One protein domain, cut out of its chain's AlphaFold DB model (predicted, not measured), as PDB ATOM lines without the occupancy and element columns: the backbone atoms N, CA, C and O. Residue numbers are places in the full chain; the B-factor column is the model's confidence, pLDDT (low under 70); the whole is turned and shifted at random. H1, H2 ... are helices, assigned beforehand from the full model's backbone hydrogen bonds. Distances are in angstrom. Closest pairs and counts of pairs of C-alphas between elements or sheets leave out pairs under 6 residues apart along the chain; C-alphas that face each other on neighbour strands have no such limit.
ATOM      1  N   ALA A   2     -16.612  38.500  23.308       61.47
ATOM      2  CA  ALA A   2     -15.475  37.656  23.690       61.47
ATOM      3  C   ALA A   2     -14.867  38.182  24.998       61.47
ATOM      4  O   ALA A   2     -14.451  39.336  25.045       61.47
ATOM      5  N   ALA A   3     -14.795  37.340  26.031       69.50
ATOM      6  CA  ALA A   3     -14.175  37.649  27.326       69.50
ATOM      7  C   ALA A   3     -12.695  38.078  27.223       69.50
ATOM      8  O   ALA A   3     -12.149  38.740  28.108       69.50
ATOM      9  N   TYR A   4     -12.028  37.721  26.123       77.44
ATOM     10  CA  TYR A   4     -10.646  38.074  25.844       77.44
ATOM     11  C   TYR A   4     -10.468  38.444  24.367       77.44
ATOM     12  O   TYR A   4     -10.889  37.701  23.480       77.44
ATOM     13  N   ARG A   5      -9.796  39.572  24.109       81.38
ATOM     14  CA  ARG A   5      -9.304  39.974  22.786       81.38
ATOM     15  C   ARG A   5      -7.889  40.522  22.916       81.38
ATOM     16  O   ARG A   5      -7.633  41.397  23.741       81.38
ATOM     17  N   SER A   6      -6.970  39.985  22.120       84.62
ATOM     18  CA  SER A   6      -5.586  40.462  22.091       84.62
ATOM     19  C   SER A   6      -5.537  41.898  21.562       84.62
ATOM     20  O   SER A   6      -6.172  42.199  20.553       84.62
ATOM     21  N   GLY A   7      -4.803  42.779  22.242       87.38
ATOM     22  CA  GLY A   7      -4.663  44.190  21.866       87.38
ATOM     23  C   GLY A   7      -5.774  45.124  22.364       87.38
ATOM     24  O   GLY A   7      -5.625  46.336  22.229       87.38
ATOM     25  N   GLU A   8      -6.846  44.609  22.977       87.00
ATOM     26  CA  GLU A   8      -7.860  45.453  23.624       87.00
ATOM     27  C   GLU A   8      -7.523  45.723  25.110       87.00
ATOM     28  O   GLU A   8      -6.962  44.852  25.787       87.00
ATOM     29  N   PRO A   9      -7.864  46.913  25.652       87.31
ATOM     30  CA  PRO A   9      -7.662  47.225  27.065       87.31
ATOM     31  C   PRO A   9      -8.411  46.258  27.982       87.31
ATOM     32  O   PRO A   9      -9.556  45.903  27.735       87.31
ATOM     33  N   THR A  10      -7.828  45.902  29.125       81.69
ATOM     34  CA  THR A  10      -8.500  45.005  30.080       81.69
ATOM     35  C   THR A  10      -9.792  45.584  30.657       81.69
ATOM     36  O   THR A  10     -10.697  44.827  31.007       81.69
ATOM     37  N   ALA A  11      -9.899  46.913  30.691       84.56
ATOM     38  CA  ALA A  11     -11.085  47.643  31.117       84.56
ATOM     39  C   ALA A  11     -12.281  47.510  30.154       84.56
ATOM     40  O   ALA A  11     -13.408  47.734  30.586       84.56
ATOM     41  N   SER A  12     -12.074  47.129  28.882       85.44
ATOM     42  CA  SER A  12     -13.179  46.916  27.929       85.44
ATOM     43  C   SER A  12     -13.917  45.591  28.149       85.44
ATOM     44  O   SER A  12     -14.943  45.350  27.513       85.44
ATOM     45  N   ARG A  13     -13.426  44.727  29.051       86.25
ATOM     46  CA  ARG A  13     -14.068  43.448  29.360       86.25
ATOM     47  C   ARG A  13     -15.413  43.650  30.050       86.25
ATOM     48  O   ARG A  13     -15.537  44.395  31.028       86.25
ATOM     49  N   VAL A  14     -16.402  42.913  29.565       87.00
ATOM     50  CA  VAL A  14     -17.765  42.875  30.097       87.00
ATOM     51  C   VAL A  14     -17.953  41.551  30.823       87.00
ATOM     52  O   VAL A  14     -17.473  40.521  30.352       87.00
ATOM     53  N   GLU A  15     -18.584  41.611  31.994       88.25
ATOM     54  CA  GLU A  15     -18.972  40.427  32.759       88.25
ATOM     55  C   GLU A  15     -19.956  39.574  31.962       88.25
ATOM     56  O   GLU A  15     -20.740  40.094  31.167       88.25
ATOM     57  N   SER A  16     -19.854  38.261  32.120       88.81
ATOM     58  CA  SER A  16     -20.742  37.335  31.424       88.81
ATOM     59  C   SER A  16     -22.152  37.429  32.010       88.81
ATOM     60  O   SER A  16     -22.301  37.583  33.216       88.81
ATOM     61  N   GLU A  17     -23.183  37.338  31.167       86.69
ATOM     62  CA  GLU A  17     -24.583  37.303  31.630       86.69
ATOM     63  C   GLU A  17     -24.921  35.974  32.324       86.69
ATOM     64  O   GLU A  17     -25.782  35.928  33.197       86.69
ATOM     65  N   ASP A  18     -24.223  34.906  31.934       83.81
ATOM     66  CA  ASP A  18     -24.295  33.575  32.531       83.81
ATOM     67  C   ASP A  18     -23.376  33.490  33.762       83.81
ATOM     68  O   ASP A  18     -22.203  33.882  33.698       83.81
ATOM     69  N   GLU A  19     -23.892  32.938  34.862       81.56
ATOM     70  CA  GLU A  19     -23.148  32.687  36.100       81.56
ATOM     71  C   GLU A  19     -21.937  31.757  35.905       81.56
ATOM     72  O   GLU A  19     -20.934  31.904  36.610       81.56
ATOM     73  N   ASN A  20     -21.987  30.889  34.890       85.06
ATOM     74  CA  ASN A  20     -20.909  30.001  34.452       85.06
ATOM     75  C   ASN A  20     -20.144  30.534  33.228       85.06
ATOM     76  O   ASN A  20     -19.442  29.794  32.539       85.06
ATOM     77  N   GLY A  21     -20.258  31.828  32.934       87.06
ATOM     78  CA  GLY A  21     -19.569  32.436  31.808       87.06
ATOM     79  C   GLY A  21     -18.053  32.627  32.009       87.06
ATOM     80  O   GLY A  21     -17.540  32.672  33.133       87.06
ATOM     81  N   PRO A  22     -17.303  32.820  30.906       85.81
ATOM     82  CA  PRO A  22     -15.835  32.821  30.889       85.81
ATOM     83  C   PRO A  22     -15.175  34.030  31.571       85.81
ATOM     84  O   PRO A  22     -13.948  34.084  31.668       85.81
ATOM     85  N   PHE A  23     -15.946  35.031  31.999       89.69
ATOM     86  CA  PHE A  23     -15.415  36.208  32.685       89.69
ATOM     87  C   PHE A  23     -16.369  36.727  33.756       89.69
ATOM     88  O   PHE A  23     -17.520  37.046  33.452       89.69
ATOM     89  N   LYS A  24     -15.834  36.874  34.972       90.25
ATOM     90  CA  LYS A  24     -16.503  37.418  36.155       90.25
ATOM     91  C   LYS A  24     -15.641  38.499  36.803       90.25
ATOM     92  O   LYS A  24     -14.415  38.365  36.839       90.25
ATOM     93  N   LYS A  25     -16.262  39.581  37.283       90.25
ATOM     94  CA  LYS A  25     -15.572  40.651  38.020       90.25
ATOM     95  C   LYS A  25     -15.798  40.455  39.520       90.25
ATOM     96  O   LYS A  25     -16.875  40.055  39.937       90.25
ATOM     97  N   PHE A  26     -14.785  40.769  40.321       92.50
ATOM     98  CA  PHE A  26     -14.873  40.786  41.782       92.50
ATOM     99  C   PHE A  26     -14.514  42.184  42.272       92.50
ATOM    100  O   PHE A  26     -13.528  42.765  41.806       92.50
ATOM    101  N   SER A  27     -15.325  42.741  43.170       93.88
ATOM    102  CA  SER A  27     -15.022  44.028  43.790       93.88
ATOM    103  C   SER A  27     -13.946  43.867  44.866       93.88
ATOM    104  O   SER A  27     -13.660  42.767  45.334       93.88
ATOM    105  N   TYR A  28     -13.333  44.976  45.278       94.88
ATOM    106  CA  TYR A  28     -12.370  44.956  46.379       94.88
ATOM    107  C   TYR A  28     -12.994  44.419  47.676       94.88
ATOM    108  O   TYR A  28     -12.365  43.622  48.374       94.88
ATOM    109  N   ASP A  29     -14.236  44.811  47.956       96.88
ATOM    110  CA  ASP A  29     -14.959  44.395  49.156       96.88
ATOM    111  C   ASP A  29     -15.239  42.880  49.144       96.88
ATOM    112  O   ASP A  29     -15.091  42.216  50.170       96.88
ATOM    113  N   ASP A  30     -15.521  42.304  47.968       94.00
ATOM    114  CA  ASP A  30     -15.678  40.849  47.811       94.00
ATOM    115  C   ASP A  30     -14.372  40.100  48.092       94.00
ATOM    116  O   ASP A  30     -14.388  38.999  48.638       94.00
ATOM    117  N   LEU A  31     -13.230  40.679  47.710       95.19
ATOM    118  CA  LEU A  31     -11.920  40.054  47.891       95.19
ATOM    119  C   LEU A  31     -11.440  40.148  49.340       95.19
ATOM    120  O   LEU A  31     -10.921  39.165  49.873       95.19
ATOM    121  N   ILE A  32     -11.618  41.303  49.989       96.62
ATOM    122  CA  ILE A  32     -11.134  41.532  51.358       96.62
ATOM    123  C   ILE A  32     -11.948  40.761  52.402       96.62
ATOM    124  O   ILE A  32     -11.422  40.423  53.460       96.62
ATOM    125  N   ALA A  33     -13.211  40.452  52.101       96.62
ATOM    126  CA  ALA A  33     -14.075  39.658  52.968       96.62
ATOM    127  C   ALA A  33     -13.700  38.162  53.005       96.62
ATOM    128  O   ALA A  33     -14.178  37.432  53.875       96.62
ATOM    129  N   ARG A  34     -12.864  37.681  52.073       95.56
ATOM    130  CA  ARG A  34     -12.459  36.268  51.995       95.56
ATOM    131  C   ARG A  34     -11.435  35.924  53.072       95.56
ATOM    132  O   ARG A  34     -10.571  36.736  53.406       95.56
ATOM    133  N   ASP A  35     -11.471  34.676  53.546       95.19
ATOM    134  CA  ASP A  35     -10.456  34.168  54.473       95.19
ATOM    135  C   ASP A  35      -9.057  34.368  53.879       95.19
ATOM    136  O   ASP A  35      -8.773  33.949  52.752       95.19
ATOM    137  N   LYS A  36      -8.203  35.062  54.638       95.38
ATOM    138  CA  LYS A  36      -6.817  35.390  54.267       95.38
ATOM    139  C   LYS A  36      -6.675  36.082  52.907       95.38
ATOM    140  O   LYS A  36      -5.593  36.041  52.327       95.38
ATOM    141  N   VAL A  37      -7.740  36.716  52.401       95.31
ATOM    142  CA  VAL A  37      -7.760  37.340  51.068       95.31
ATOM    143  C   VAL A  37      -7.342  36.331  49.986       95.31
ATOM    144  O   VAL A  37      -6.542  36.624  49.100       95.31
ATOM    145  N   ASN A  38      -7.825  35.091  50.090       94.69
ATOM    146  CA  ASN A  38      -7.454  34.038  49.152       94.69
ATOM    147  C   ASN A  38      -7.954  34.366  47.728       94.69
ATOM    148  O   ASN A  38      -9.163  34.442  47.491       94.69
ATOM    149  N   LEU A  39      -7.014  34.545  46.791       95.19
ATOM    150  CA  LEU A  39      -7.268  34.878  45.381       95.19
ATOM    151  C   LEU A  39      -7.373  33.657  44.457       95.19
ATOM    152  O   LEU A  39      -7.586  33.825  43.258       95.19
ATOM    153  N   ASP A  40      -7.243  32.446  44.994       93.12
ATOM    154  CA  ASP A  40      -7.610  31.225  44.287       93.12
ATOM    155  C   ASP A  40      -9.143  31.156  44.215       93.12
ATOM    156  O   ASP A  40      -9.833  30.743  45.153       93.12
ATOM    157  N   ILE A  41      -9.691  31.744  43.150       91.44
ATOM    158  CA  ILE A  41     -11.127  31.952  42.964       91.44
ATOM    159  C   ILE A  41     -11.586  31.145  41.759       91.44
ATOM    160  O   ILE A  41     -11.280  31.471  40.612       91.44
ATOM    161  N   THR A  42     -12.401  30.136  42.033       88.88
ATOM    162  CA  THR A  42     -13.215  29.437  41.043       88.88
ATOM    163  C   THR A  42     -14.636  30.002  41.079       88.88
ATOM    164  O   THR A  42     -15.188  30.264  42.148       88.88
ATOM    165  N   TRP A  43     -15.223  30.261  39.907       87.69
ATOM    166  CA  TRP A  43     -16.599  30.778  39.802       87.69
ATOM    167  C   TRP A  43     -17.473  30.034  38.799       87.69
ATOM    168  O   TRP A  43     -18.689  30.108  38.916       87.69
ATOM    169  N   MET A  44     -16.867  29.341  37.835       86.12
ATOM    170  CA  MET A  44     -17.578  28.429  36.948       86.12
ATOM    171  C   MET A  44     -17.697  27.079  37.645       86.12
ATOM    172  O   MET A  44     -16.706  26.557  38.159       86.12
ATOM    173  N   LYS A  45     -18.901  26.520  37.639       75.62
ATOM    174  CA  LYS A  45     -19.153  25.127  37.985       75.62
ATOM    175  C   LYS A  45     -19.044  24.283  36.723       75.62
ATOM    176  O   LYS A  45     -19.525  24.677  35.662       75.62
ATOM    177  N   ASP A  46     -18.392  23.132  36.837       76.38
ATOM    178  CA  ASP A  46     -18.435  22.132  35.775       76.38
ATOM    179  C   ASP A  46     -19.801  21.431  35.843       76.38
ATOM    180  O   ASP A  46     -20.113  20.851  36.885       76.38
ATOM    181  N   PRO A  47     -20.625  21.458  34.782       66.44
ATOM    182  CA  PRO A  47     -21.907  20.759  34.779       66.44
ATOM    183  C   PRO A  47     -21.768  19.239  34.963       66.44
ATOM    184  O   PRO A  47     -22.724  18.601  35.384       66.44
ATOM    185  N   ALA A  48     -20.596  18.645  34.706       67.44
ATOM    186  CA  ALA A  48     -20.337  17.236  35.014       67.44
ATOM    187  C   ALA A  48     -20.121  16.960  36.517       67.44
ATOM    188  O   ALA A  48     -20.158  15.806  36.934       67.44
ATOM    189  N   LEU A  49     -19.879  17.996  37.332       62.16
ATOM    190  CA  LEU A  49     -19.769  17.894  38.793       62.16
ATOM    191  C   LEU A  49     -21.111  18.136  39.508       62.16
ATOM    192  O   LEU A  49     -21.232  17.800  40.682       62.16
ATOM    193  N   ASP A  50     -22.124  18.666  38.816       56.34
ATOM    194  CA  ASP A  50     -23.455  18.926  39.388       56.34
ATOM    195  C   ASP A  50     -24.212  17.626  39.739       56.34
ATOM    196  O   ASP A  50     -25.047  17.625  40.642       56.34
ATOM    197  N   ASP A  51     -23.872  16.491  39.116       56.50
ATOM    198  CA  ASP A  51     -24.380  15.163  39.511       56.50
ATOM    199  C   ASP A  51     -23.880  14.724  40.905       56.50
ATOM    200  O   ASP A  51     -24.497  13.871  41.540       56.50
ATOM    201  N   ALA A  52     -22.779  15.297  41.410       52.59
ATOM    202  CA  ALA A  52     -22.237  14.966  42.732       52.59
ATOM    203  C   ALA A  52     -22.774  15.874  43.854       52.59
ATOM    204  O   ALA A  52     -22.883  15.428  44.995       52.59
ATOM    205  N   ASP A  53     -23.123  17.126  43.531       55.78
ATOM    206  CA  ASP A  53     -23.617  18.128  44.493       55.78
ATOM    207  C   ASP A  53     -25.154  18.243  44.522       55.78
ATOM    208  O   ASP A  53     -25.714  18.809  45.463       55.78
ATOM    209  N   SER A  54     -25.867  17.661  43.552       58.44
ATOM    210  CA  SER A  54     -27.336  17.526  43.556       58.44
ATOM    211  C   SER A  54     -27.822  16.362  44.427       58.44
ATOM    212  O   SER A  54     -28.796  15.678  44.106       58.44
ATOM    213  N   GLY A  55     -27.130  16.133  45.546       63.16
ATOM    214  CA  GLY A  55     -27.431  15.051  46.468       63.16
ATOM    215  C   GLY A  55     -28.910  15.058  46.847       63.16
ATOM    216  O   GLY A  55     -29.445  16.073  47.304       63.16
TER     217      GLY A  55
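This is residues 2 to 55 of the 95 residues of the protein "Type I restriction enzyme M protein" of Streptomyces mirabilis (UniProt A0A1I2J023). Little regular structure is here: a loose, T-like trace of loops, in which residues 22 to 44 make a long open loop with the short helix H1 near its tip. The stretch from residue 2 loops at one end of the longest axis, and a tail with H2 sticks out at the other with residues 48 to 55. The printed part has 54 residues with two named helices, H1 then H2, and no named strand; the class is all helix, with 9 residues in named elements. It is loose, with a radius of gyration of the C-alphas of 14.2 A, spanning 43 by 29 by 16 A.

Start at C-alpha 2, (-15.475, 37.656, 23.690), and go along to H1, residues 28 to 32, which is 6.2 A long from first to last C-alpha and begins at C-alpha 28, (-12.370, 44.956, 46.379). H2, residues 50 to 53, is 5.2 A long and ends at (-23.617, 18.128, 44.493).

H1 and H2 are apart. H1 has its O i to N i+4 pair within hydrogen-bond range; H2 is too short for one.

Look for the farthest C-alphas at Gly 7 and Gly 55, 44.4 A apart. The printed part has no cut, and the link from H1 to H2 is long, 17 residues. In this model pLDDT is under 70 at residues 2 to 3 and 47 to 55.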